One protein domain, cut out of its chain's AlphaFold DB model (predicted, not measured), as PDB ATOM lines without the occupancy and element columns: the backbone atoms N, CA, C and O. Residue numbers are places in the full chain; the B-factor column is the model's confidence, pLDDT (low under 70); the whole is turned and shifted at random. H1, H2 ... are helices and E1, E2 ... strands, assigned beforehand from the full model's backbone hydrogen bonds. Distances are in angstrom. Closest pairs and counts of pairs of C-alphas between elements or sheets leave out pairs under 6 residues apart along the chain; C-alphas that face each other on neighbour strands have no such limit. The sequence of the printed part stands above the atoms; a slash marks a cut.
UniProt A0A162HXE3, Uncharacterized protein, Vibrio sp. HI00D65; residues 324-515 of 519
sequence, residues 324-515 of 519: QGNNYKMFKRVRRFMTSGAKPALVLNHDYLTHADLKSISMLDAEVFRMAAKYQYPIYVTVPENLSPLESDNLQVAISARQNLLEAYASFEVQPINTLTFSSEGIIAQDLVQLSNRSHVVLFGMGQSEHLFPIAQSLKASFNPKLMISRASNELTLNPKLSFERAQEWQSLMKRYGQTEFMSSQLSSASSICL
ATOM      1  N   GLN A 324     -33.455 -18.357  -9.291       36.94
ATOM      2  CA  GLN A 324     -33.931 -17.319  -8.374       36.94
ATOM      3  C   GLN A 324     -34.208 -17.829  -6.944       36.94
ATOM      4  O   GLN A 324     -33.982 -17.088  -5.984       36.94
ATOM      5  N   GLY A 325     -34.632 -19.088  -6.767       39.22
ATOM      6  CA  GLY A 325     -34.959 -19.646  -5.444       39.22
ATOM      7  C   GLY A 325     -33.735 -19.877  -4.545       39.22
ATOM      8  O   GLY A 325     -33.762 -19.561  -3.352       39.22
ATOM      9  N   ASN A 326     -32.632 -20.361  -5.125       45.88
ATOM     10  CA  ASN A 326     -31.362 -20.546  -4.409       45.88
ATOM     11  C   ASN A 326     -30.712 -19.204  -4.059       45.88
ATOM     12  O   ASN A 326     -30.207 -19.033  -2.946       45.88
ATOM     13  N   ASN A 327     -30.839 -18.211  -4.945       47.78
ATOM     14  CA  ASN A 327     -30.348 -16.864  -4.688       47.78
ATOM     15  C   ASN A 327     -31.083 -16.200  -3.508       47.78
ATOM     16  O   ASN A 327     -30.446 -15.589  -2.655       47.78
ATOM     17  N   TYR A 328     -32.400 -16.379  -3.365       49.34
ATOM     18  CA  TYR A 328     -33.151 -15.834  -2.222       49.34
ATOM     19  C   TYR A 328     -32.716 -16.419  -0.862       49.34
ATOM     20  O   TYR A 328     -32.507 -15.677   0.105       49.34
ATOM     21  N   LYS A 329     -32.521 -17.744  -0.785       52.59
ATOM     22  CA  LYS A 329     -32.030 -18.432   0.428       52.59
ATOM     23  C   LYS A 329     -30.635 -17.937   0.825       52.59
ATOM     24  O   LYS A 329     -30.384 -17.639   1.995       52.59
ATOM     25  N   MET A 330     -29.768 -17.782  -0.172       57.00
ATOM     26  CA  MET A 330     -28.429 -17.210  -0.048       57.00
ATOM     27  C   MET A 330     -28.479 -15.773   0.500       57.00
ATOM     28  O   MET A 330     -27.848 -15.488   1.520       57.00
ATOM     29  N   PHE A 331     -29.299 -14.890  -0.083       60.78
ATOM     30  CA  PHE A 331     -29.454 -13.506   0.384       60.78
ATOM     31  C   PHE A 331     -29.859 -13.424   1.853       60.78
ATOM     32  O   PHE A 331     -29.302 -12.625   2.607       60.78
ATOM     33  N   LYS A 332     -30.798 -14.267   2.295       61.72
ATOM     34  CA  LYS A 332     -31.245 -14.285   3.693       61.72
ATOM     35  C   LYS A 332     -30.108 -14.669   4.645       61.72
ATOM     36  O   LYS A 332     -29.979 -14.051   5.703       61.72
ATOM     37  N   ARG A 333     -29.264 -15.640   4.271       62.09
ATOM     38  CA  ARG A 333     -28.130 -16.094   5.091       62.09
ATOM     39  C   ARG A 333     -27.008 -15.057   5.154       62.09
ATOM     40  O   ARG A 333     -26.576 -14.732   6.260       62.09
ATOM     41  N   VAL A 334     -26.611 -14.489   4.011       66.06
ATOM     42  CA  VAL A 334     -25.600 -13.417   3.943       66.06
ATOM     43  C   VAL A 334     -26.051 -12.212   4.752       66.06
ATOM     44  O   VAL A 334     -25.322 -11.738   5.620       66.06
ATOM     45  N   ARG A 335     -27.293 -11.769   4.535       69.38
ATOM     46  CA  ARG A 335     -27.880 -10.657   5.279       69.38
ATOM     47  C   ARG A 335     -27.884 -10.944   6.776       69.38
ATOM     48  O   ARG A 335     -27.417 -10.101   7.527       69.38
ATOM     49  N   ARG A 336     -28.334 -12.130   7.209       71.94
ATOM     50  CA  ARG A 336     -28.334 -12.531   8.629       71.94
ATOM     51  C   ARG A 336     -26.935 -12.468   9.237       71.94
ATOM     52  O   ARG A 336     -26.785 -11.925  10.327       71.94
ATOM     53  N   PHE A 337     -25.928 -13.009   8.549       70.62
ATOM     54  CA  PHE A 337     -24.544 -12.986   9.019       70.62
ATOM     55  C   PHE A 337     -24.025 -11.549   9.126       70.62
ATOM     56  O   PHE A 337     -23.514 -11.154  10.174       70.62
ATOM     57  N   MET A 338     -24.229 -10.745   8.079       72.81
ATOM     58  CA  MET A 338     -23.780  -9.353   8.030       72.81
ATOM     59  C   MET A 338     -24.481  -8.465   9.064       72.81
ATOM     60  O   MET A 338     -23.868  -7.543   9.595       72.81
ATOM     61  N   THR A 339     -25.734  -8.762   9.418       74.06
ATOM     62  CA  THR A 339     -26.501  -8.002  10.416       74.06
ATOM     63  C   THR A 339     -26.459  -8.596  11.827       74.06
ATOM     64  O   THR A 339     -27.201  -8.127  12.686       74.06
ATOM     65  N   SER A 340     -25.625  -9.603  12.106       67.88
ATOM     66  CA  SER A 340     -25.583 -10.323  13.399       67.88
ATOM     67  C   SER A 340     -24.967  -9.532  14.575       67.88
ATOM     68  O   SER A 340     -24.528 -10.109  15.564       67.88
ATOM     69  N   GLY A 341     -24.957  -8.197  14.499       60.38
ATOM     70  CA  GLY A 341     -24.480  -7.287  15.548       60.38
ATOM     71  C   GLY A 341     -23.005  -6.884  15.438       60.38
ATOM     72  O   GLY A 341     -22.625  -5.844  15.971       60.38
ATOM     73  N   ALA A 342     -22.182  -7.632  14.699       73.69
ATOM     74  CA  ALA A 342     -20.813  -7.242  14.357       73.69
ATOM     75  C   ALA A 342     -20.754  -6.584  12.969       73.69
ATOM     76  O   ALA A 342     -21.507  -6.965  12.078       73.69
ATOM     77  N   LYS A 343     -19.848  -5.617  12.763       81.88
ATOM     78  CA  LYS A 343     -19.535  -5.079  11.427       81.88
ATOM     79  C   LYS A 343     -18.495  -5.989  10.752       81.88
ATOM     80  O   LYS A 343     -17.315  -5.860  11.099       81.88
ATOM     81  N   PRO A 344     -18.881  -6.917   9.854       87.94
ATOM     82  CA  PRO A 344     -17.919  -7.787   9.193       87.94
ATOM     83  C   PRO A 344     -16.993  -7.001   8.263       87.94
ATOM     84  O   PRO A 344     -17.393  -5.981   7.704       87.94
ATOM     85  N   ALA A 345     -15.783  -7.516   8.057       91.44
ATOM     86  CA  ALA A 345     -14.974  -7.149   6.899       91.44
ATOM     87  C   ALA A 345     -15.336  -8.028   5.700       91.44
ATOM     88  O   ALA A 345     -15.514  -9.237   5.853       91.44
ATOM     89  N   LEU A 346     -15.444  -7.422   4.520       91.25
ATOM     90  CA  LEU A 346     -15.664  -8.133   3.265       91.25
ATOM     91  C   LEU A 346     -14.313  -8.313   2.575       91.25
ATOM     92  O   LEU A 346     -13.622  -7.333   2.330       91.25
ATOM     93  N   VAL A 347     -13.931  -9.551   2.284       91.94
ATOM     94  CA  VAL A 347     -12.696  -9.892   1.573       91.94
ATOM     95  C   VAL A 347     -13.089 -10.527   0.247       91.94
ATOM     96  O   VAL A 347     -13.747 -11.564   0.228       91.94
ATOM     97  N   LEU A 348     -12.717  -9.897  -0.861       88.56
ATOM     98  CA  LEU A 348     -12.985 -10.364  -2.217       88.56
ATOM     99  C   LEU A 348     -11.711 -10.999  -2.775       88.56
ATOM    100  O   LEU A 348     -10.674 -10.343  -2.871       88.56
ATOM    101  N   ASN A 349     -11.780 -12.275  -3.137       86.75
ATOM    102  CA  ASN A 349     -10.681 -12.954  -3.809       86.75
ATOM    103  C   ASN A 349     -10.508 -12.382  -5.234       86.75
ATOM    104  O   ASN A 349     -11.504 -12.212  -5.934       86.75
ATOM    105  N   HIS A 350      -9.279 -12.108  -5.686       82.81
ATOM    106  CA  HIS A 350      -9.026 -11.664  -7.066       82.81
ATOM    107  C   HIS A 350      -9.677 -12.560  -8.127       82.81
ATOM    108  O   HIS A 350     -10.247 -12.017  -9.069       82.81
ATOM    109  N   ASP A 351      -9.685 -13.888  -7.949       77.94
ATOM    110  CA  ASP A 351     -10.318 -14.823  -8.887       77.94
ATOM    111  C   ASP A 351     -11.785 -14.471  -9.114       77.94
ATOM    112  O   ASP A 351     -12.300 -14.552 -10.220       77.94
ATOM    113  N   TYR A 352     -12.475 -14.043  -8.062       74.75
ATOM    114  CA  TYR A 352     -13.872 -13.637  -8.143       74.75
ATOM    115  C   TYR A 352     -14.074 -12.361  -8.957       74.75
ATOM    116  O   TYR A 352     -15.083 -12.212  -9.642       74.75
ATOM    117  N   LEU A 353     -13.106 -11.448  -8.907       75.06
ATOM    118  CA  LEU A 353     -13.170 -10.175  -9.615       75.06
ATOM    119  C   LEU A 353     -12.776 -10.293 -11.086       75.06
ATOM    120  O   LEU A 353     -13.350  -9.591 -11.913       75.06
ATOM    121  N   THR A 354     -11.822 -11.166 -11.409       68.19
ATOM    122  CA  THR A 354     -11.315 -11.357 -12.776       68.19
ATOM    123  C   THR A 354     -12.150 -12.342 -13.595       68.19
ATOM    124  O   THR A 354     -12.100 -12.292 -14.821       68.19
ATOM    125  N   HIS A 355     -12.940 -13.210 -12.949       59.72
ATOM    126  CA  HIS A 355     -13.842 -14.148 -13.634       59.72
ATOM    127  C   HIS A 355     -15.212 -13.563 -13.989       59.72
ATOM    128  O   HIS A 355     -15.886 -14.094 -14.875       59.72
ATOM    129  N   ALA A 356     -15.664 -12.507 -13.307       53.72
ATOM    130  CA  ALA A 356     -16.843 -11.776 -13.748       53.72
ATOM    131  C   ALA A 356     -16.490 -11.067 -15.060       53.72
ATOM    132  O   ALA A 356     -15.491 -10.349 -15.102       53.72
ATOM    133  N   ASP A 357     -17.293 -11.239 -16.120       53.91
ATOM    134  CA  ASP A 357     -17.190 -10.365 -17.294       53.91
ATOM    135  C   ASP A 357     -17.161  -8.933 -16.754       53.91
ATOM    136  O   ASP A 357     -18.071  -8.558 -16.006       53.91
ATOM    137  N   LEU A 358     -16.082  -8.185 -17.018       47.88
ATOM    138  CA  LEU A 358     -15.720  -6.944 -16.311       47.88
ATOM    139  C   LEU A 358     -16.857  -5.899 -16.324       47.88
ATOM    140  O   LEU A 358     -16.854  -4.960 -15.531       47.88
ATOM    141  N   LYS A 359     -17.845  -6.092 -17.207       43.19
ATOM    142  CA  LYS A 359     -19.042  -5.273 -17.418       43.19
ATOM    143  C   LYS A 359     -20.301  -5.733 -16.669       43.19
ATOM    144  O   LYS A 359     -21.298  -5.016 -16.687       43.19
ATOM    145  N   SER A 360     -20.293  -6.904 -16.036       51.19
ATOM    146  CA  SER A 360     -21.456  -7.486 -15.363       51.19
ATOM    147  C   SER A 360     -21.247  -7.573 -13.850       51.19
ATOM    148  O   SER A 360     -20.241  -8.083 -13.355       51.19
ATOM    149  N   ILE A 361     -22.214  -7.040 -13.104       61.16
ATOM    150  CA  ILE A 361     -22.288  -7.142 -11.645       61.16
ATOM    151  C   ILE A 361     -23.427  -8.102 -11.326       61.16
ATOM    152  O   ILE A 361     -24.553  -7.929 -11.809       61.16
ATOM    153  N   SER A 362     -23.136  -9.147 -10.548       62.19
ATOM    154  CA  SER A 362     -24.158 -10.112 -10.150       62.19
ATOM    155  C   SER A 362     -25.165  -9.462  -9.191       62.19
ATOM    156  O   SER A 362     -24.832  -8.535  -8.452       62.19
ATOM    157  N   MET A 363     -26.406  -9.961  -9.136       62.47
ATOM    158  CA  MET A 363     -27.359  -9.515  -8.104       62.47
ATOM    159  C   MET A 363     -26.820  -9.715  -6.675       62.47
ATOM    160  O   MET A 363     -27.168  -8.944  -5.781       62.47
ATOM    161  N   LEU A 364     -25.979 -10.737  -6.455       65.38
ATOM    162  CA  LEU A 364     -25.303 -10.953  -5.175       65.38
ATOM    163  C   LEU A 364     -24.346  -9.805  -4.857       65.38
ATOM    164  O   LEU A 364     -24.437  -9.235  -3.772       65.38
ATOM    165  N   ASP A 365     -23.484  -9.440  -5.807       69.69
ATOM    166  CA  ASP A 365     -22.560  -8.314  -5.661       69.69
ATOM    167  C   ASP A 365     -23.305  -7.016  -5.384       69.69
ATOM    168  O   ASP A 365     -22.993  -6.325  -4.419       69.69
ATOM    169  N   ALA A 366     -24.335  -6.713  -6.175       72.25
ATOM    170  CA  ALA A 366     -25.125  -5.499  -6.007       72.25
ATOM    171  C   ALA A 366     -25.704  -5.385  -4.587       72.25
ATOM    172  O   ALA A 366     -25.585  -4.344  -3.945       72.25
ATOM    173  N   GLU A 367     -26.276  -6.465  -4.050       71.88
ATOM    174  CA  GLU A 367     -26.857  -6.463  -2.705       71.88
ATOM    175  C   GLU A 367     -25.794  -6.401  -1.599       71.88
ATOM    176  O   GLU A 367     -25.974  -5.689  -0.609       71.88
ATOM    177  N   VAL A 368     -24.680  -7.123  -1.757       76.62
ATOM    178  CA  VAL A 368     -23.560  -7.101  -0.804       76.62
ATOM    179  C   VAL A 368     -22.954  -5.705  -0.733       76.62
ATOM    180  O   VAL A 368     -22.784  -5.183   0.368       76.62
ATOM    181  N   PHE A 369     -22.705  -5.070  -1.877       82.94
ATOM    182  CA  PHE A 369     -22.186  -3.705  -1.951       82.94
ATOM    183  C   PHE A 369     -23.203  -2.682  -1.449       82.94
ATOM    184  O   PHE A 369     -22.836  -1.770  -0.711       82.94
ATOM    185  N   ARG A 370     -24.498  -2.871  -1.728       81.44
ATOM    186  CA  ARG A 370     -25.565  -2.047  -1.143       81.44
ATOM    187  C   ARG A 370     -25.579  -2.134   0.382       81.44
ATOM    188  O   ARG A 370     -25.749  -1.121   1.057       81.44
ATOM    189  N   MET A 371     -25.402  -3.327   0.950       80.38
ATOM    190  CA  MET A 371     -25.287  -3.501   2.401       80.38
ATOM    191  C   MET A 371     -23.984  -2.913   2.945       80.38
ATOM    192  O   MET A 371     -24.012  -2.274   3.995       80.38
ATOM    193  N   ALA A 372     -22.865  -3.097   2.241       86.00
ATOM    194  CA  ALA A 372     -21.574  -2.525   2.607       86.00
ATOM    195  C   ALA A 372     -21.630  -0.999   2.666       86.00
ATOM    196  O   ALA A 372     -21.207  -0.429   3.668       86.00
ATOM    197  N   ALA A 373     -22.255  -0.362   1.674       86.31
ATOM    198  CA  ALA A 373     -22.573   1.057   1.699       86.31
ATOM    199  C   ALA A 373     -23.512   1.376   2.870       86.31
ATOM    200  O   ALA A 373     -23.168   2.145   3.755       86.31
ATOM    201  N   LYS A 374     -24.675   0.731   2.983       84.44
ATOM    202  CA  LYS A 374     -25.648   1.061   4.039       84.44
ATOM    203  C   LYS A 374     -25.077   0.993   5.465       84.44
ATOM    204  O   LYS A 374     -25.441   1.815   6.305       84.44
ATOM    205  N   TYR A 375     -24.233   0.005   5.754       84.56
ATOM    206  CA  TYR A 375     -23.721  -0.265   7.102       84.56
ATOM    207  C   TYR A 375     -22.239   0.086   7.296       84.56
ATOM    208  O   TYR A 375     -21.703  -0.131   8.389       84.56
ATOM    209  N   GLN A 376     -21.599   0.667   6.275       87.56
ATOM    210  CA  GLN A 376     -20.187   1.059   6.278       87.56
ATOM    211  C   GLN A 376     -19.255  -0.117   6.600       87.56
ATOM    212  O   GLN A 376     -18.427  -0.044   7.514       87.56
ATOM    213  N   TYR A 377     -19.433  -1.235   5.898       88.88
ATOM    214  CA  TYR A 377     -18.533  -2.380   6.034       88.88
ATOM    215  C   TYR A 377     -17.240  -2.130   5.249       88.88
ATOM    216  O   TYR A 377     -17.310  -1.704   4.097       88.88
ATOM    217  N   PRO A 378     -16.061  -2.398   5.836       91.31
ATOM    218  CA  PRO A 378     -14.804  -2.282   5.115       91.31
ATOM    219  C   PRO A 378     -14.681  -3.408   4.083       91.31
ATOM    220  O   PRO A 378     -15.021  -4.561   4.371       91.31
ATOM    221  N   ILE A 379     -14.178  -3.061   2.900       92.12
ATOM    222  CA  ILE A 379     -13.984  -3.984   1.782       92.12
ATOM    223  C   ILE A 379     -12.495  -4.082   1.466       92.12
ATOM    224  O   ILE A 379     -11.790  -3.075   1.398       92.12
ATOM    225  N   TYR A 380     -12.045  -5.314   1.269       93.50
ATOM    226  CA  TYR A 380     -10.680  -5.670   0.944       93.50
ATOM    227  C   TYR A 380     -10.658  -6.574  -0.283       93.50
ATOM    228  O   TYR A 380     -11.554  -7.400  -0.458       93.50
ATOM    229  N   VAL A 381      -9.620  -6.460  -1.103       92.00
ATOM    230  CA  VAL A 381      -9.388  -7.307  -2.275       92.00
ATOM    231  C   VAL A 381      -8.048  -8.004  -2.123       92.00
ATOM    232  O   VAL A 381      -7.042  -7.342  -1.881       92.00
ATOM    233  N   THR A 382      -8.014  -9.328  -2.255       91.81
ATOM    234  CA  THR A 382      -6.740 -10.054  -2.207       91.81
ATOM    235  C   THR A 382      -6.015  -9.936  -3.542       91.81
ATOM    236  O   THR A 382      -6.637 -10.188  -4.567       91.81
ATOM    237  N   VAL A 383      -4.723  -9.625  -3.546       90.62
ATOM    238  CA  VAL A 383      -3.892  -9.444  -4.747       90.62
ATOM    239  C   VAL A 383      -2.708 -10.422  -4.697       90.62
ATOM    240  O   VAL A 383      -1.989 -10.404  -3.699       90.62
ATOM    241  N   PRO A 384      -2.481 -11.281  -5.711       88.12
ATOM    242  CA  PRO A 384      -1.320 -12.169  -5.724       88.12
ATOM    243  C   PRO A 384      -0.000 -11.391  -5.734       88.12
ATOM    244  O   PRO A 384       0.116 -10.386  -6.433       88.12
ATOM    245  N   GLU A 385       1.020 -11.892  -5.033       86.00
ATOM    246  CA  GLU A 385       2.376 -11.308  -5.048       86.00
ATOM    247  C   GLU A 385       2.992 -11.230  -6.454       86.00
ATOM    248  O   GLU A 385       3.748 -10.307  -6.748       86.00
ATOM    249  N   ASN A 386       2.657 -12.185  -7.327       84.81
ATOM    250  CA  ASN A 386       3.300 -12.374  -8.629       84.81
ATOM    251  C   ASN A 386       2.313 -12.241  -9.800       84.81
ATOM    252  O   ASN A 386       2.231 -13.130 -10.645       84.81
ATOM    253  N   LEU A 387       1.553 -11.145  -9.853       82.69
ATOM    254  CA  LEU A 387       0.707 -10.834 -11.010       82.69
ATOM    255  C   LEU A 387       1.537 -10.369 -12.211       82.69
ATOM    256  O   LEU A 387       2.442  -9.541 -12.074       82.69
ATOM    257  N   SER A 388       1.182 -10.825 -13.413       85.19
ATOM    258  CA  SER A 388       1.683 -10.190 -14.632       85.19
ATOM    259  C   SER A 388       1.117  -8.764 -14.777       85.19
ATOM    260  O   SER A 388       0.043  -8.466 -14.244       85.19
ATOM    261  N   PRO A 389       1.782  -7.868 -15.535       85.31
ATOM    262  CA  PRO A 389       1.285  -6.506 -15.747       85.31
ATOM    263  C   PRO A 389      -0.153  -6.455 -16.285       85.31
ATOM    264  O   PRO A 389      -0.965  -5.674 -15.802       85.31
ATOM    265  N   LEU A 390      -0.496  -7.344 -17.224       82.38
ATOM    266  CA  LEU A 390      -1.838  -7.412 -17.808       82.38
ATOM    267  C   LEU A 390      -2.901  -7.837 -16.783       82.38
ATOM    268  O   LEU A 390      -4.005  -7.297 -16.766       82.38
ATOM    269  N   GLU A 391      -2.585  -8.807 -15.923       81.75
ATOM    270  CA  GLU A 391      -3.508  -9.250 -14.873       81.75
ATOM    271  C   GLU A 391      -3.680  -8.182 -13.790       81.75
ATOM    272  O   GLU A 391      -4.791  -7.987 -13.297       81.75
ATOM    273  N   SER A 392      -2.605  -7.455 -13.469       85.50
ATOM    274  CA  SER A 392      -2.657  -6.292 -12.582       85.50
ATOM    275  C   SER A 392      -3.596  -5.220 -13.134       85.50
ATOM    276  O   SER A 392      -4.491  -4.775 -12.417       85.50
ATOM    277  N   ASP A 393      -3.461  -4.849 -14.410       85.06
ATOM    278  CA  ASP A 393      -4.325  -3.847 -15.043       85.06
ATOM    279  C   ASP A 393      -5.801  -4.280 -15.032       85.06
ATOM    280  O   ASP A 393      -6.677  -3.513 -14.626       85.06
ATOM    281  N   ASN A 394      -6.087  -5.537 -15.390       83.19
ATOM    282  CA  ASN A 394      -7.446  -6.085 -15.359       83.19
ATOM    283  C   ASN A 394      -8.047  -6.077 -13.946       83.19
ATOM    284  O   ASN A 394      -9.218  -5.731 -13.764       83.19
ATOM    285  N   LEU A 395      -7.252  -6.434 -12.935       85.62
ATOM    286  CA  LEU A 395      -7.692  -6.409 -11.545       85.62
ATOM    287  C   LEU A 395      -7.977  -4.975 -11.077       85.62
ATOM    288  O   LEU A 395      -8.994  -4.749 -10.424       85.62
ATOM    289  N   GLN A 396      -7.149  -3.995 -11.454       87.12
ATOM    290  CA  GLN A 396      -7.387  -2.584 -11.124       87.12
ATOM    291  C   GLN A 396      -8.661  -2.035 -11.775       87.12
ATOM    292  O   GLN A 396      -9.418  -1.303 -11.131       87.12
ATOM    293  N   VAL A 397      -8.958  -2.434 -13.018       85.88
ATOM    294  CA  VAL A 397     -10.236  -2.115 -13.676       85.88
ATOM    295  C   VAL A 397     -11.409  -2.707 -12.890       85.88
ATOM    296  O   VAL A 397     -12.391  -2.007 -12.626       85.88
ATOM    297  N   ALA A 398     -11.305  -3.967 -12.458       83.06
ATOM    298  CA  ALA A 398     -12.348  -4.616 -11.669       83.06
ATOM    299  C   ALA A 398     -12.557  -3.929 -10.305       83.06
ATOM    300  O   ALA A 398     -13.703  -3.661  -9.932       83.06
ATOM    301  N   ILE A 399     -11.476  -3.594  -9.591       87.81
ATOM    302  CA  ILE A 399     -11.516  -2.858  -8.317       87.81
ATOM    303  C   ILE A 399     -12.197  -1.500  -8.514       87.81
ATOM    304  O   ILE A 399     -13.130  -1.178  -7.780       87.81
ATOM    305  N   SER A 400     -11.806  -0.749  -9.547       87.50
ATOM    306  CA  SER A 400     -12.375   0.570  -9.859       87.50
ATOM    307  C   SER A 400     -13.878   0.494 -10.152       87.50
ATOM    308  O   SER A 400     -14.658   1.289  -9.633       87.50
ATOM    309  N   ALA A 401     -14.323  -0.511 -10.913       83.31
ATOM    310  CA  ALA A 401     -15.747  -0.721 -11.178       83.31
ATOM    311  C   ALA A 401     -16.553  -0.988  -9.891       83.31
ATOM    312  O   ALA A 401     -17.681  -0.514  -9.750       83.31
ATOM    313  N   ARG A 402     -15.978  -1.726  -8.932       85.69
ATOM    314  CA  ARG A 402     -16.617  -2.011  -7.636       85.69
ATOM    315  C   ARG A 402     -16.573  -0.809  -6.689       85.69
ATOM    316  O   ARG A 402     -17.534  -0.610  -5.948       85.69
ATOM    317  N   GLN A 403     -15.518   0.002  -6.740       89.44
ATOM    318  CA  GLN A 403     -15.436   1.274  -6.018       89.44
ATOM    319  C   GLN A 403     -16.564   2.215  -6.471       89.44
ATOM    320  O   GLN A 403     -17.344   2.674  -5.639       89.44
ATOM    321  N   ASN A 404     -16.747   2.376  -7.787       87.00
ATOM    322  CA  ASN A 404     -17.831   3.185  -8.356       87.00
ATOM    323  C   ASN A 404     -19.221   2.664  -7.951       87.00
ATOM    324  O   ASN A 404     -20.120   3.448  -7.650       87.00
ATOM    325  N   LEU A 405     -19.415   1.339  -7.918       84.12
ATOM    326  CA  LEU A 405     -20.670   0.746  -7.443       84.12
ATOM    327  C   LEU A 405     -20.933   1.081  -5.967       84.12
ATOM    328  O   LEU A 405     -22.063   1.398  -5.593       84.12
ATOM    329  N   LEU A 406     -19.904   0.983  -5.123       86.56
ATOM    330  CA  LEU A 406     -20.014   1.271  -3.697       86.56
ATOM    331  C   LEU A 406     -20.399   2.737  -3.458       86.56
ATOM    332  O   LEU A 406     -21.288   3.013  -2.652       86.56
ATOM    333  N   GLU A 407     -19.774   3.650  -4.201       88.25
ATOM    334  CA  GLU A 407     -20.078   5.084  -4.196       88.25
ATOM    335  C   GLU A 407     -21.501   5.372  -4.674       88.25
ATOM    336  O   GLU A 407     -22.222   6.120  -4.019       88.25
ATOM    337  N   ALA A 408     -21.957   4.710  -5.742       85.88
ATOM    338  CA  ALA A 408     -23.316   4.871  -6.260       85.88
ATOM    339  C   ALA A 408     -24.409   4.461  -5.253       85.88
ATOM    340  O   ALA A 408     -25.525   4.983  -5.301       85.88
ATOM    341  N   TYR A 409     -24.117   3.526  -4.340       85.00
ATOM    342  CA  TYR A 409     -25.055   3.104  -3.293       85.00
ATOM    343  C   TYR A 409     -24.948   3.890  -1.987       85.00
ATOM    344  O   TYR A 409     -25.841   3.779  -1.140       85.00
ATOM    345  N   ALA A 410     -23.873   4.645  -1.786       84.31
ATOM    346  CA  ALA A 410     -23.646   5.357  -0.543       84.31
ATOM    347  C   ALA A 410     -24.299   6.741  -0.556       84.31
ATOM    348  O   ALA A 410     -24.300   7.458  -1.548       84.31
ATOM    349  N   SER A 411     -24.826   7.150   0.596       79.06
ATOM    350  CA  SER A 411     -25.292   8.524   0.827       79.06
ATOM    351  C   SER A 411     -24.254   9.373   1.575       79.06
ATOM    352  O   SER A 411     -24.610  10.367   2.202       79.06
ATOM    353  N   PHE A 412     -23.003   8.917   1.628       80.38
ATOM    354  CA  PHE A 412     -21.903   9.491   2.404       80.38
ATOM    355  C   PHE A 412     -20.565   9.128   1.735       80.38
ATOM    356  O   PHE A 412     -20.530   8.266   0.859       80.38
ATOM    357  N   GLU A 413     -19.469   9.764   2.156       83.94
ATOM    358  CA  GLU A 413     -18.128   9.493   1.618       83.94
ATOM    359  C   GLU A 413     -17.650   8.075   1.965       83.94
ATOM    360  O   GLU A 413     -17.567   7.677   3.131       83.94
ATOM    361  N   VAL A 414     -17.352   7.299   0.928       84.06
ATOM    362  CA  VAL A 414     -17.017   5.882   1.032       84.06
ATOM    363  C   VAL A 414     -15.521   5.700   1.267       84.06
ATOM    364  O   VAL A 414     -14.697   6.360   0.645       84.06
ATOM    365  N   GLN A 415     -15.157   4.768   2.152       83.88
ATOM    366  CA  GLN A 415     -13.758   4.372   2.327       83.88
ATOM    367  C   GLN A 415     -13.257   3.609   1.092       83.88
ATOM    368  O   GLN A 415     -13.992   2.755   0.589       83.88
ATOM    369  N   PRO A 416     -12.021   3.856   0.629       89.38
ATOM    370  CA  PRO A 416     -11.485   3.148  -0.523       89.38
ATOM    371  C   PRO A 416     -11.410   1.640  -0.254       89.38
ATOM    372  O   PRO A 416     -11.120   1.202   0.865       89.38
ATOM    373  N   ILE A 417     -11.662   0.847  -1.295       91.69
ATOM    374  CA  ILE A 417     -11.394  -0.591  -1.277       91.69
ATOM    375  C   ILE A 417      -9.887  -0.800  -1.076       91.69
ATOM    376  O   ILE A 417      -9.078  -0.371  -1.895       91.69
ATOM    377  N   ASN A 418      -9.514  -1.476   0.013       92.19
ATOM    378  CA  ASN A 418      -8.112  -1.747   0.332       92.19
ATOM    379  C   ASN A 418      -7.633  -3.048  -0.318       92.19
ATOM    380  O   ASN A 418      -8.416  -3.967  -0.558       92.19
ATOM    381  N   THR A 419      -6.331  -3.160  -0.554       92.44
ATOM    382  CA  THR A 419      -5.711  -4.381  -1.082       92.44
ATOM    383  C   THR A 419      -5.022  -5.171   0.026       92.44
ATOM    384  O   THR A 419      -4.460  -4.587   0.952       92.44
ATOM    385  N   LEU A 420      -5.060  -6.497  -0.081       93.31
ATOM    386  CA  LEU A 420      -4.342  -7.435   0.779       93.31
ATOM    387  C   LEU A 420      -3.472  -8.319  -0.105       93.31
ATOM    388  O   LEU A 420      -3.994  -9.088  -0.911       93.31
ATOM    389  N   THR A 421      -2.163  -8.241   0.032       91.69
ATOM    390  CA  THR A 421      -1.258  -9.103  -0.715       91.69
ATOM    391  C   THR A 421      -1.368 -10.542  -0.208       91.69
ATOM    392  O   THR A 421      -1.415 -10.796   1.000       91.69
ATOM    393  N   PHE A 422      -1.438 -11.503  -1.127       89.38
ATOM    394  CA  PHE A 422      -1.480 -12.923  -0.793       89.38
ATOM    395  C   PHE A 422      -0.469 -13.727  -1.618       89.38
ATOM    396  O   PHE A 422      -0.186 -13.419  -2.778       89.38
ATOM    397  N   SER A 423       0.056 -14.781  -1.000       87.81
ATOM    398  CA  SER A 423       0.936 -15.777  -1.607       87.81
ATOM    399  C   SER A 423       0.268 -17.157  -1.583       87.81
ATOM    400  O   SER A 423      -0.863 -17.318  -1.116       87.81
ATOM    401  N   SER A 424       0.969 -18.197  -2.031       81.81
ATOM    402  CA  SER A 424       0.485 -19.582  -1.919       81.81
ATOM    403  C   SER A 424       0.137 -20.005  -0.482       81.81
ATOM    404  O   SER A 424      -0.645 -20.935  -0.303       81.81
ATOM    405  N   GLU A 425       0.686 -19.332   0.534       82.88
ATOM    406  CA  GLU A 425       0.445 -19.624   1.956       82.88
ATOM    407  C   GLU A 425      -0.733 -18.832   2.563       82.88
ATOM    408  O   GLU A 425      -1.114 -19.069   3.710       82.88
ATOM    409  N   GLY A 426      -1.349 -17.922   1.801       87.44
ATOM    410  CA  GLY A 426      -2.454 -17.067   2.245       87.44
ATOM    411  C   GLY A 426      -2.086 -15.582   2.270       87.44
ATOM    412  O   GLY A 426      -1.171 -15.150   1.575       87.44
ATOM    413  N   ILE A 427      -2.831 -14.774   3.032       91.25
ATOM    414  CA  ILE A 427      -2.565 -13.329   3.144       91.25
ATOM    415  C   ILE A 427      -1.257 -13.121   3.912       91.25
ATOM    416  O   ILE A 427      -1.044 -13.745   4.955       91.25
ATOM    417  N   ILE A 428      -0.399 -12.222   3.429       90.44
ATOM    418  CA  ILE A 428       0.875 -11.932   4.088       90.44
ATOM    419  C   ILE A 428       0.664 -11.304   5.472       90.44
ATOM    420  O   ILE A 428      -0.279 -10.545   5.712       90.44
ATOM    421  N   ALA A 429       1.583 -11.579   6.401       85.62
ATOM    422  CA  ALA A 429       1.462 -11.162   7.801       85.62
ATOM    423  C   ALA A 429       1.278  -9.645   7.990       85.62
ATOM    424  O   ALA A 429       0.547  -9.223   8.885       85.62
ATOM    425  N   GLN A 430       1.919  -8.831   7.146       87.38
ATOM    426  CA  GLN A 430       1.836  -7.369   7.211       87.38
ATOM    427  C   GLN A 430       0.407  -6.867   6.953       87.38
ATOM    428  O   GLN A 430      -0.076  -5.990   7.669       87.38
ATOM    429  N   ASP A 431      -0.301  -7.489   6.010       90.81
ATOM    430  CA  ASP A 431      -1.657  -7.096   5.624       90.81
ATOM    431  C   ASP A 431      -2.741  -7.720   6.505       90.81
ATOM    432  O   ASP A 431      -3.805  -7.129   6.700       90.81
ATOM    433  N   LEU A 432      -2.460  -8.859   7.140       87.62
ATOM    434  CA  LEU A 432      -3.363  -9.461   8.128       87.62
ATOM    435  C   LEU A 432      -3.661  -8.526   9.312       87.62
ATOM    436  O   LEU A 432      -4.755  -8.586   9.884       87.62
ATOM    437  N   VAL A 433      -2.743  -7.614   9.653       87.38
ATOM    438  CA  VAL A 433      -2.952  -6.611  10.713       87.38
ATOM    439  C   VAL A 433      -4.164  -5.727  10.414       87.38
ATOM    440  O   VAL A 433      -4.902  -5.383  11.341       87.38
ATOM    441  N   GLN A 434      -4.445  -5.441   9.135       89.06
ATOM    442  CA  GLN A 434      -5.597  -4.637   8.712       89.06
ATOM    443  C   GLN A 434      -6.945  -5.281   9.097       89.06
ATOM    444  O   GLN A 434      -7.951  -4.586   9.268       89.06
ATOM    445  N   LEU A 435      -6.964  -6.609   9.267       88.75
ATOM    446  CA  LEU A 435      -8.145  -7.400   9.615       88.75
ATOM    447  C   LEU A 435      -8.170  -7.867  11.080       88.75
ATOM    448  O   LEU A 435      -9.204  -8.347  11.537       88.75
ATOM    449  N   SER A 436      -7.085  -7.688  11.835       83.44
ATOM    450  CA  SER A 436      -6.908  -8.248  13.187       83.44
ATOM    451  C   SER A 436      -7.988  -7.852  14.209       83.44
ATOM    452  O   SER A 436      -8.355  -8.649  15.067       83.44
ATOM    453  N   ASN A 437      -8.560  -6.650  14.090       83.81
ATOM    454  CA  ASN A 437      -9.626  -6.161  14.977       83.81
ATOM    455  C   ASN A 437     -11.038  -6.612  14.552       83.81
ATOM    456  O   ASN A 437     -12.040  -6.137  15.097       83.81
ATOM    457  N   ARG A 438     -11.158  -7.479  13.539       87.06
ATOM    458  CA  ARG A 438     -12.445  -7.918  12.989       87.06
ATOM    459  C   ARG A 438     -12.856  -9.245  13.610       87.06
ATOM    460  O   ARG A 438     -12.251 -10.278  13.362       87.06
ATOM    461  N   SER A 439     -13.960  -9.229  14.354       85.69
ATOM    462  CA  SER A 439     -14.560 -10.455  14.897       85.69
ATOM    463  C   SER A 439     -15.277 -11.295  13.836       85.69
ATOM    464  O   SER A 439     -15.512 -12.480  14.059       85.69
ATOM    465  N   HIS A 440     -15.646 -10.689  12.702       89.19
ATOM    466  CA  HIS A 440     -16.366 -11.331  11.605       89.19
ATOM    467  C   HIS A 440     -15.730 -10.975  10.262       89.19
ATOM    468  O   HIS A 440     -15.437  -9.806   9.996       89.19
ATOM    469  N   VAL A 441     -15.571 -11.976   9.401       90.06
ATOM    470  CA  VAL A 441     -15.071 -11.811   8.034       90.06
ATOM    471  C   VAL A 441     -15.982 -12.570   7.074       90.06
ATOM    472  O   VAL A 441     -16.397 -13.693   7.364       90.06
ATOM    473  N   VAL A 442     -16.295 -11.957   5.936       87.38
ATOM    474  CA  VAL A 442     -16.961 -12.615   4.808       87.38
ATOM    475  C   VAL A 442     -15.979 -12.693   3.650       87.38
ATOM    476  O   VAL A 442     -15.565 -11.660   3.135       87.38
ATOM    477  N   LEU A 443     -15.607 -13.906   3.250       87.75
ATOM    478  CA  LEU A 443     -14.696 -14.178   2.145       87.75
ATOM    479  C   LEU A 443     -15.497 -14.582   0.902       87.75
ATOM    480  O   LEU A 443     -16.157 -15.618   0.908       87.75
ATOM    481  N   PHE A 444     -15.426 -13.785  -0.158       82.06
ATOM    482  CA  PHE A 444     -16.028 -14.080  -1.458       82.06
ATOM    483  C   PHE A 444     -14.970 -14.632  -2.411       82.06
ATOM    484  O   PHE A 444     -13.884 -14.068  -2.521       82.06
ATOM    485  N   GLY A 445     -15.284 -15.714  -3.118       77.06
ATOM    486  CA  GLY A 445     -14.409 -16.282  -4.142       77.06
ATOM    487  C   GLY A 445     -15.155 -17.100  -5.185       77.06
ATOM    488  O   GLY A 445     -16.331 -17.419  -5.011       77.06
ATOM    489  N   MET A 446     -14.459 -17.488  -6.252       70.25
ATOM    490  CA  MET A 446     -14.971 -18.498  -7.181       70.25
ATOM    491  C   MET A 446     -14.941 -19.875  -6.529       70.25
ATOM    492  O   MET A 446     -14.018 -20.197  -5.786       70.25
ATOM    493  N   GLY A 447     -15.938 -20.707  -6.827       61.84
ATOM    494  CA  GLY A 447     -16.044 -22.064  -6.316       61.84
ATOM    495  C   GLY A 447     -14.741 -22.826  -6.505       61.84
ATOM    496  O   GLY A 447     -14.121 -23.215  -5.524       61.84
ATOM    497  N   GLN A 448     -14.267 -22.958  -7.735       60.84
ATOM    498  CA  GLN A 448     -13.057 -23.725  -8.038       60.84
ATOM    499  C   GLN A 448     -11.732 -22.996  -7.740       60.84
ATOM    500  O   GLN A 448     -10.678 -23.468  -8.145       60.84
ATOM    501  N   SER A 449     -11.754 -21.858  -7.036       68.50
ATOM    502  CA  SER A 449     -10.525 -21.140  -6.680       68.50
ATOM    503  C   SER A 449      -9.683 -21.947  -5.690       68.50
ATOM    504  O   SER A 449     -10.092 -22.179  -4.547       68.50
ATOM    505  N   GLU A 450      -8.468 -22.308  -6.101       72.94
ATOM    506  CA  GLU A 450      -7.467 -22.926  -5.223       72.94
ATOM    507  C   GLU A 450      -6.947 -21.945  -4.157       72.94
ATOM    508  O   GLU A 450      -6.486 -22.359  -3.094       72.94
ATOM    509  N   HIS A 451      -7.087 -20.637  -4.393       81.38
ATOM    510  CA  HIS A 451      -6.591 -19.571  -3.520       81.38
ATOM    511  C   HIS A 451      -7.496 -19.296  -2.310       81.38
ATOM    512  O   HIS A 451      -7.044 -18.759  -1.296       81.38
ATOM    513  N   LEU A 452      -8.766 -19.707  -2.364       82.50
ATOM    514  CA  LEU A 452      -9.713 -19.499  -1.267       82.50
ATOM    515  C   LEU A 452      -9.303 -20.188   0.041       82.50
ATOM    516  O   LEU A 452      -9.501 -19.616   1.116       82.50
ATOM    517  N   PHE A 453      -8.764 -21.407  -0.039       84.62
ATOM    518  CA  PHE A 453      -8.394 -22.170   1.153       84.62
ATOM    519  C   PHE A 453      -7.209 -21.542   1.908       84.62
ATOM    520  O   PHE A 453      -7.386 -21.247   3.093       84.62
ATOM    521  N   PRO A 454      -6.060 -21.238   1.265       88.75
ATOM    522  CA  PRO A 454      -4.949 -20.550   1.928       88.75
ATOM    523  C   PRO A 454      -5.355 -19.218   2.571       88.75
ATOM    524  O   PRO A 454      -4.989 -18.930   3.712       88.75
ATOM    525  N   ILE A 455      -6.194 -18.421   1.894       90.06
ATOM    526  CA  ILE A 455      -6.713 -17.162   2.449       90.06
ATOM    527  C   ILE A 455      -7.511 -17.433   3.732       90.06
ATOM    528  O   ILE A 455      -7.213 -16.860   4.781       90.06
ATOM    529  N   ALA A 456      -8.487 -18.343   3.695       89.00
ATOM    530  CA  ALA A 456      -9.280 -18.685   4.874       89.00
ATOM    531  C   ALA A 456      -8.429 -19.257   6.018       89.00
ATOM    532  O   ALA A 456      -8.656 -18.924   7.186       89.00
ATOM    533  N   GLN A 457      -7.436 -20.084   5.690       89.00
ATOM    534  CA  GLN A 457      -6.503 -20.653   6.654       89.00
ATOM    535  C   GLN A 457      -5.682 -19.566   7.349       89.00
ATOM    536  O   GLN A 457      -5.607 -19.573   8.579       89.00
ATOM    537  N   SER A 458      -5.136 -18.606   6.597       91.19
ATOM    538  CA  SER A 458      -4.360 -17.488   7.151       91.19
ATOM    539  C   SER A 458      -5.195 -16.603   8.088       91.19
ATOM    540  O   SER A 458      -4.750 -16.283   9.192       91.19
ATOM    541  N   LEU A 459      -6.451 -16.302   7.727       90.75
ATOM    542  CA  LEU A 459      -7.387 -15.551   8.574       90.75
ATOM    543  C   LEU A 459      -7.675 -16.287   9.889       90.75
ATOM    544  O   LEU A 459      -7.604 -15.705  10.976       90.75
ATOM    545  N   LYS A 460      -7.981 -17.585   9.800       88.75
ATOM    546  CA  LYS A 460      -8.299 -18.417  10.966       88.75
ATOM    547  C   LYS A 460      -7.105 -18.621  11.890       88.75
ATOM    548  O   LYS A 460      -7.271 -18.511  13.101       88.75
ATOM    549  N   ALA A 461      -5.923 -18.869  11.334       88.56
ATOM    550  CA  ALA A 461      -4.698 -19.061  12.102       88.56
ATOM    551  C   ALA A 461      -4.253 -17.789  12.838       88.56
ATOM    552  O   ALA A 461      -3.710 -17.883  13.934       88.56
ATOM    553  N   SER A 462      -4.500 -16.612  12.257       86.75
ATOM    554  CA  SER A 462      -3.961 -15.352  12.779       86.75
ATOM    555  C   SER A 462      -4.790 -14.753  13.913       86.75
ATOM    556  O   SER A 462      -4.229 -14.294  14.904       86.75
ATOM    557  N   PHE A 463      -6.119 -14.731  13.784       87.94
ATOM    558  CA  PHE A 463      -6.997 -14.094  14.782       87.94
ATOM    559  C   PHE A 463      -8.367 -14.774  14.942       87.94
ATOM    560  O   PHE A 463      -9.231 -14.256  15.642       87.94
ATOM    561  N   ASN A 464      -8.561 -15.943  14.320       87.19
ATOM    562  CA  ASN A 464      -9.757 -16.785  14.420       87.19
ATOM    563  C   ASN A 464     -11.109 -16.030  14.381       87.19
ATOM    564  O   ASN A 464     -11.913 -16.152  15.311       87.19
ATOM    565  N   PRO A 465     -11.405 -15.257  13.317       87.44
ATOM    566  CA  PRO A 465     -12.691 -14.581  13.204       87.44
ATOM    567  C   PRO A 465     -13.817 -15.595  12.967       87.44
ATOM    568  O   PRO A 465     -13.593 -16.683  12.417       87.44
ATOM    569  N   LYS A 466     -15.065 -15.211  13.261       84.19
ATOM    570  CA  LYS A 466     -16.219 -15.897  12.674       84.19
ATOM    571  C   LYS A 466     -16.169 -15.668  11.161       84.19
ATOM    572  O   LYS A 466     -16.220 -14.526  10.704       84.19
ATOM    573  N   LEU A 467     -16.033 -16.739  10.387       83.06
ATOM    574  CA  LEU A 467     -15.761 -16.662   8.951       83.06
ATOM    575  C   LEU A 467     -16.963 -17.183   8.165       83.06
ATOM    576  O   LEU A 467     -17.383 -18.313   8.392       83.06
ATOM    577  N   MET A 468     -17.496 -16.384   7.243       77.81
ATOM    578  CA  MET A 468     -18.450 -16.845   6.232       77.81
ATOM    579  C   MET A 468     -17.763 -16.887   4.871       77.81
ATOM    580  O   MET A 468     -17.147 -15.905   4.472       77.81
ATOM    581  N   ILE A 469     -17.878 -18.000   4.156       75.81
ATOM    582  CA  ILE A 469     -17.229 -18.201   2.857       75.81
ATOM    583  C   ILE A 469     -18.303 -18.336   1.788       75.81
ATOM    584  O   ILE A 469     -19.119 -19.252   1.841       75.81
ATOM    585  N   SER A 470     -18.299 -17.408   0.836       72.06
ATOM    586  CA  SER A 470     -19.210 -17.344  -0.302       72.06
ATOM    587  C   SER A 470     -18.480 -17.778  -1.569       72.06
ATOM    588  O   SER A 470     -17.620 -17.051  -2.063       72.06
ATOM    589  N   ARG A 471     -18.836 -18.946  -2.105       65.69
ATOM    590  CA  ARG A 471     -18.276 -19.520  -3.335       65.69
ATOM    591  C   ARG A 471     -19.242 -19.354  -4.498       65.69
ATOM    592  O   ARG A 471     -20.320 -19.931  -4.473       65.69
ATOM    593  N   ALA A 472     -18.841 -18.622  -5.523       63.56
ATOM    594  CA  ALA A 472     -19.652 -18.375  -6.705       63.56
ATOM    595  C   ALA A 472     -19.289 -19.327  -7.861       63.56
ATOM    596  O   ALA A 472     -18.114 -19.594  -8.094       63.56
ATOM    597  N   SER A 473     -20.278 -19.867  -8.576       56.34
ATOM    598  CA  SER A 473     -20.100 -20.832  -9.674       56.34
ATOM    599  C   SER A 473     -20.825 -20.394 -10.941       56.34
ATOM    600  O   SER A 473     -21.991 -20.021 -10.870       56.34
ATOM    601  N   ASN A 474     -20.177 -20.508 -12.101       50.72
ATOM    602  CA  ASN A 474     -20.804 -20.255 -13.406       50.72
ATOM    603  C   ASN A 474     -21.522 -21.492 -13.970       50.72
ATOM    604  O   ASN A 474     -22.203 -21.404 -14.992       50.72
ATOM    605  N   GLU A 475     -21.349 -22.658 -13.348       44.44
ATOM    606  CA  GLU A 475     -21.938 -23.886 -13.862       44.44
ATOM    607  C   GLU A 475     -23.434 -23.972 -13.510       44.44
ATOM    608  O   GLU A 475     -23.849 -23.723 -12.375       44.44
ATOM    609  N   LEU A 476     -24.255 -24.360 -14.496       40.66
ATOM    610  CA  LEU A 476     -25.668 -24.726 -14.301       40.66
ATOM    611  C   LEU A 476     -25.826 -26.007 -13.463       40.66
ATOM    612  O   LEU A 476     -26.930 -26.328 -13.018       40.66
ATOM    613  N   THR A 477     -24.737 -26.746 -13.256       39.22
ATOM    614  CA  THR A 477     -24.665 -27.879 -12.339       39.22
ATOM    615  C   THR A 477     -24.779 -27.377 -10.899       39.22
ATOM    616  O   THR A 477     -24.238 -26.339 -10.503       39.22
ATOM    617  N   LEU A 478     -25.559 -28.101 -10.098       40.62
ATOM    618  CA  LEU A 478     -25.599 -27.922  -8.653       40.62
ATOM    619  C   LEU A 478     -24.194 -28.243  -8.119       40.62
ATOM    620  O   LEU A 478     -23.812 -29.406  -8.070       40.62
ATOM    621  N   ASN A 479     -23.463 -27.200  -7.735       48.12
ATOM    622  CA  ASN A 479     -22.186 -27.203  -7.017       48.12
ATOM    623  C   ASN A 479     -20.914 -27.547  -7.819       48.12
ATOM    624  O   ASN A 479     -20.759 -28.672  -8.289       48.12
ATOM    625  N   PRO A 480     -19.932 -26.620  -7.884       48.62
ATOM    626  CA  PRO A 480     -18.582 -26.952  -8.317       48.62
ATOM    627  C   PRO A 480     -17.971 -27.919  -7.297       48.62
ATOM    628  O   PRO A 480     -17.628 -27.521  -6.174       48.62
ATOM    629  N   LYS A 481     -17.887 -29.198  -7.677       56.28
ATOM    630  CA  LYS A 481     -17.352 -30.261  -6.823       56.28
ATOM    631  C   LYS A 481     -15.897 -29.977  -6.483       56.28
ATOM    632  O   LYS A 481     -15.114 -29.621  -7.363       56.28
ATOM    633  N   LEU A 482     -15.555 -30.115  -5.207       60.09
ATOM    634  CA  LEU A 482     -14.171 -30.081  -4.757       60.09
ATOM    635  C   LEU A 482     -13.492 -31.427  -4.943       60.09
ATOM    636  O   LEU A 482     -14.145 -32.467  -4.888       60.09
ATOM    637  N   SER A 483     -12.163 -31.399  -5.069       65.69
ATOM    638  CA  SER A 483     -11.386 -32.607  -4.814       65.69
ATOM    639  C   SER A 483     -11.592 -33.049  -3.361       65.69
ATOM    640  O   SER A 483     -11.837 -32.235  -2.461       65.69
ATOM    641  N   PHE A 484     -11.494 -34.351  -3.134       65.56
ATOM    642  CA  PHE A 484     -11.673 -34.946  -1.817       65.56
ATOM    643  C   PHE A 484     -10.664 -34.413  -0.788       65.56
ATOM    644  O   PHE A 484     -11.010 -34.165   0.364       65.56
ATOM    645  N   GLU A 485      -9.432 -34.150  -1.208       70.75
ATOM    646  CA  GLU A 485      -8.369 -33.596  -0.363       70.75
ATOM    647  C   GLU A 485      -8.745 -32.193   0.084       70.75
ATOM    648  O   GLU A 485      -8.701 -31.870   1.270       70.75
ATOM    649  N   ARG A 486      -9.200 -31.372  -0.868       72.56
ATOM    650  CA  ARG A 486      -9.633 -30.011  -0.580       72.56
ATOM    651  C   ARG A 486     -10.805 -30.042   0.399       72.56
ATOM    652  O   ARG A 486     -10.808 -29.294   1.371       72.56
ATOM    653  N   ALA A 487     -11.763 -30.948   0.214       68.19
ATOM    654  CA  ALA A 487     -12.842 -31.162   1.174       68.19
ATOM    655  C   ALA A 487     -12.332 -31.489   2.592       68.19
ATOM    656  O   ALA A 487     -12.783 -30.878   3.567       68.19
ATOM    657  N   GLN A 488     -11.366 -32.406   2.713       71.12
ATOM    658  CA  GLN A 488     -10.752 -32.787   3.991       71.12
ATOM    659  C   GLN A 488      -9.972 -31.638   4.645       71.12
ATOM    660  O   GLN A 488     -10.026 -31.458   5.864       71.12
ATOM    661  N   GLU A 489      -9.254 -30.839   3.861       76.88
ATOM    662  CA  GLU A 489      -8.521 -29.665   4.335       76.88
ATOM    663  C   GLU A 489      -9.469 -28.620   4.930       76.88
ATOM    664  O   GLU A 489      -9.273 -28.139   6.050       76.88
ATOM    665  N   TRP A 490     -10.549 -28.313   4.213       74.44
ATOM    666  CA  TRP A 490     -11.576 -27.393   4.683       74.44
ATOM    667  C   TRP A 490     -12.291 -27.913   5.929       74.44
ATOM    668  O   TRP A 490     -12.502 -27.155   6.878       74.44
ATOM    669  N   GLN A 491     -12.597 -29.207   5.985       69.19
ATOM    670  CA  GLN A 491     -13.130 -29.842   7.187       69.19
ATOM    671  C   GLN A 491     -12.159 -29.758   8.367       69.19
ATOM    672  O   GLN A 491     -12.558 -29.427   9.485       69.19
ATOM    673  N   SER A 492     -10.870 -29.994   8.128       76.00
ATOM    674  CA  SER A 492      -9.827 -29.868   9.147       76.00
ATOM    675  C   SER A 492      -9.736 -28.439   9.676       76.00
ATOM    676  O   SER A 492      -9.606 -28.233  10.886       76.00
ATOM    677  N   LEU A 493      -9.872 -27.443   8.797       75.12
ATOM    678  CA  LEU A 493      -9.930 -26.034   9.172       75.12
ATOM    679  C   LEU A 493     -11.151 -25.737  10.056       75.12
ATOM    680  O   LEU A 493     -11.013 -25.109  11.108       75.12
ATOM    681  N   MET A 494     -12.334 -26.223   9.670       70.75
ATOM    682  CA  MET A 494     -13.561 -26.057  10.453       70.75
ATOM    683  C   MET A 494     -13.484 -26.731  11.826       70.75
ATOM    684  O   MET A 494     -13.916 -26.146  12.819       70.75
ATOM    685  N   LYS A 495     -12.925 -27.944  11.897       70.25
ATOM    686  CA  LYS A 495     -12.745 -28.701  13.143       70.25
ATOM    687  C   LYS A 495     -11.748 -28.019  14.075       70.25
ATOM    688  O   LYS A 495     -11.981 -27.960  15.277       70.25
ATOM    689  N   ARG A 496     -10.650 -27.491  13.521       77.12
ATOM    690  CA  ARG A 496      -9.591 -26.830  14.294       77.12
ATOM    691  C   ARG A 496     -10.055 -25.515  14.912       77.12
ATOM    692  O   ARG A 496      -9.718 -25.245  16.059       77.12
ATOM    693  N   TYR A 497     -10.786 -24.700  14.156       67.69
ATOM    694  CA  TYR A 497     -11.050 -23.317  14.552       67.69
ATOM    695  C   TYR A 497     -12.504 -23.026  14.945       67.69
ATOM    696  O   TYR A 497     -12.760 -22.010  15.590       67.69
ATOM    697  N   GLY A 498     -13.457 -23.902  14.601       61.56
ATOM    698  CA  GLY A 498     -14.888 -23.658  14.798       61.56
ATOM    699  C   GLY A 498     -15.390 -22.406  14.058       61.56
ATOM    700  O   GLY A 498     -14.628 -21.677  13.423       61.56
ATOM    701  N   GLN A 499     -16.697 -22.129  14.128       67.31
ATOM    702  CA  GLN A 499     -17.279 -20.851  13.673       67.31
ATOM    703  C   GLN A 499     -16.966 -20.466  12.207       67.31
ATOM    704  O   GLN A 499     -16.743 -19.293  11.891       67.31
ATOM    705  N   THR A 500     -16.906 -21.450  11.310       64.38
ATOM    706  CA  THR A 500     -16.838 -21.227   9.860       64.38
ATOM    707  C   THR A 500     -18.168 -21.645   9.250       64.38
ATOM    708  O   THR A 500     -18.631 -22.761   9.482       64.38
ATOM    709  N   GLU A 501     -18.790 -20.749   8.495       63.25
ATOM    710  CA  GLU A 501     -20.003 -21.012   7.728       63.25
ATOM    711  C   GLU A 501     -19.673 -20.965   6.237       63.25
ATOM    712  O   GLU A 501     -18.988 -20.054   5.776       63.25
ATOM    713  N   PHE A 502     -20.188 -21.920   5.471       62.19
ATOM    714  CA  PHE A 502     -20.033 -21.937   4.021       62.19
ATOM    715  C   PHE A 502     -21.340 -21.665   3.299       62.19
ATOM    716  O   PHE A 502     -22.438 -21.894   3.821       62.19
ATOM    717  N   MET A 503     -21.187 -21.183   2.072       60.81
ATOM    718  CA  MET A 503     -22.269 -20.901   1.155       60.81
ATOM    719  C   MET A 503     -21.782 -21.019  -0.291       60.81
ATOM    720  O   MET A 503     -20.737 -20.469  -0.642       60.81
ATOM    721  N   SER A 504     -22.581 -21.673  -1.127       53.06
ATOM    722  CA  SER A 504     -22.374 -21.772  -2.574       53.06
ATOM    723  C   SER A 504     -23.435 -20.934  -3.310       53.06
ATOM    724  O   SER A 504     -24.594 -20.903  -2.895       53.06
ATOM    725  N   SER A 505     -23.061 -20.231  -4.381       47.44
ATOM    726  CA  SER A 505     -23.954 -19.426  -5.226       47.44
ATOM    727  C   SER A 505     -23.741 -19.715  -6.713       47.44
ATOM    728  O   SER A 505     -22.634 -20.049  -7.133       47.44
ATOM    729  N   GLN A 506     -24.797 -19.590  -7.523       50.84
ATOM    730  CA  GLN A 506     -24.712 -19.669  -8.986       50.84
ATOM    731  C   GLN A 506     -24.720 -18.258  -9.595       50.84
ATOM    732  O   GLN A 506     -25.677 -17.499  -9.428       50.84
ATOM    733  N   LEU A 507     -23.674 -17.918 -10.343       45.88
ATOM    734  CA  LEU A 507     -23.567 -16.729 -11.184       45.88
ATOM    735  C   LEU A 507     -24.242 -17.025 -12.531       45.88
ATOM    736  O   LEU A 507     -23.589 -17.376 -13.508       45.88
ATOM    737  N   SER A 508     -25.573 -16.932 -12.600       38.31
ATOM    738  CA  SER A 508     -26.265 -17.049 -13.892       38.31
ATOM    739  C   SER A 508     -26.266 -15.707 -14.636       38.31
ATOM    740  O   SER A 508     -26.593 -14.667 -14.054       38.31
ATOM    741  N   SER A 509     -25.965 -15.730 -15.938       32.66
ATOM    742  CA  SER A 509     -26.015 -14.559 -16.834       32.66
ATOM    743  C   SER A 509     -27.411 -13.925 -16.934       32.66
ATOM    744  O   SER A 509     -27.527 -12.728 -17.191       32.66
ATOM    745  N   ALA A 510     -28.469 -14.689 -16.633       32.03
ATOM    746  CA  ALA A 510     -29.866 -14.241 -16.591       32.03
ATOM    747  C   ALA A 510     -30.209 -13.305 -15.406       32.03
ATOM    748  O   ALA A 510     -31.348 -12.862 -15.279       32.03
ATOM    749  N   SER A 511     -29.240 -13.012 -14.536       35.41
ATOM    750  CA  SER A 511     -29.373 -12.154 -13.346       35.41
ATOM    751  C   SER A 511     -28.270 -11.086 -13.274       35.41
ATOM    752  O   SER A 511     -27.825 -10.707 -12.191       35.41
ATOM    753  N   SER A 512     -27.790 -10.634 -14.433       30.17
ATOM    754  CA  SER A 512     -26.822  -9.543 -14.552       30.17
ATOM    755  C   SER A 512     -27.544  -8.194 -14.650       30.17
ATOM    756  O   SER A 512     -28.537  -8.056 -15.364       30.17
ATOM    757  N   ILE A 513     -27.064  -7.195 -13.907       31.42
ATOM    758  CA  ILE A 513     -27.471  -5.800 -14.101       31.42
ATOM    759  C   ILE A 513     -26.410  -5.173 -15.006       31.42
ATOM    760  O   ILE A 513     -25.231  -5.160 -14.648       31.42
ATOM    761  N   CYS A 514     -26.810  -4.675 -16.178       27.41
ATOM    762  CA  CYS A 514     -25.938  -3.817 -16.976       27.41
ATOM    763  C   CYS A 514     -25.675  -2.533 -16.186       27.41
ATOM    764  O   CYS A 514     -26.617  -1.860 -15.762       27.41
ATOM    765  N   LEU A 515     -24.401  -2.199 -15.991       29.95
ATOM    766  CA  LEU A 515     -24.017  -0.896 -15.461       29.95
ATOM    767  C   LEU A 515     -24.548   0.208 -16.393       29.95
ATOM    768  O   LEU A 515     -24.467   0.042 -17.612       29.95
TER     769      LEU A 515
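AT A GLANCE: This is residues 324 to 515 of the 519 residues of an uncharacterized protein of Vibrio sp. HI00D65 (UniProt A0A162HXE3). A strongly twisted sheet of six parallel strands makes the core, with H1, H3 and H4 over one face and H5, H6 and H7 over the other, three layers in all, and the sheet curls round H6. The short H2 stands up from the face that holds H1, and a small sheet of the two short strands E2 and E8 lies at one side of the body. The printed part has 192 residues with seven named helices and eight named strands, in the order H1 E1 H2 E2 H3 E3 H4 E4 H5 E5 H6 E6 H7 E7 E8; the large sheet runs E4 E3 E1 E5 E6 E7, and the class is mixed, helices and strands. It is compact, with a radius of gyration of the C-alphas of 15.7 A, and rounded, spanning 41 by 40 by 38 A.

HOW THE PARTS SIT: Start at the sheet: E4, residues 418 to 423, E3, 379 to 384, E1, 345 to 349, E5, 440 to 446, E6, 466 to 473, and E7, 500 to 506. Within hydrogen-bond range, each at 2.8 A, find N 383 and O 420, N 380 and O 346, N 347 and O 442, N 443 and O 468, and N 469 and O 501, in that order across the sheet. H4, residues 389 to 409, runs along E3 at 5 degrees on the local plane. On the same face, H3, residues 363 to 375, touches residues 405 to 409 of H4, closest C-alphas Arg 370 and Tyr 409, 5.6 A, at a steep tilt of 60 degrees. H1, residues 324 to 338, has a height over the sheet of 9.3 A. H2, residues 350 to 355, touches residues 394 to 399 of H4, closest C-alphas Leu 353 and Ala 398, 6.0 A. On the opposite face, H6, residues 452 to 463, touches H7, residues 484 to 497, closest C-alphas Lys 460 and Tyr 497, 6.7 A, at a shallow tilt of 15 degrees. H5, residues 429 to 435, is on the sheet; its O i to N i+4 pairs within range are 0 of 3, its O i to N i+3 pairs 3 of 4, while in the other six helices every O i to N i+4 pair is within range. E3, H4, E4 and E5, H6, E6 and E6, H7, E7 are strand-helix-strand units, parallel neighbours with a helix between; E4, H5, E5 is a split one, with E3 and E1 between its strands; the four crossovers are right-handed. E2, residues 360 to 362, and E8, residues 512 to 514, are neighbour strands with an angle of 138 degrees between their N-to-C directions, and N 513 and O 361 are within hydrogen-bond range at 3.4 A.

IN THESE COORDINATES: Find C-alpha 324 at (-33.931, -17.319, -8.374), where H1 begins its 20.9 A. H4, the longest helix, runs 30.7 A from C-alpha 389 at (1.285, -6.506, -15.747), and E6 runs 23.2 A. E8 ends at C-alpha 514, (-25.938, -3.817, -16.976).

THE WHOLE: The two C-alphas farthest apart, those of Phe 412 and Phe 484, are 45.8 A apart. The printed part has no cut, and no link is long. Mean pLDDT of the printed part is 74.0; 64 residues are under 70, among them 324 to 335, 354 to 365, 471 to 484 and 497 to 515.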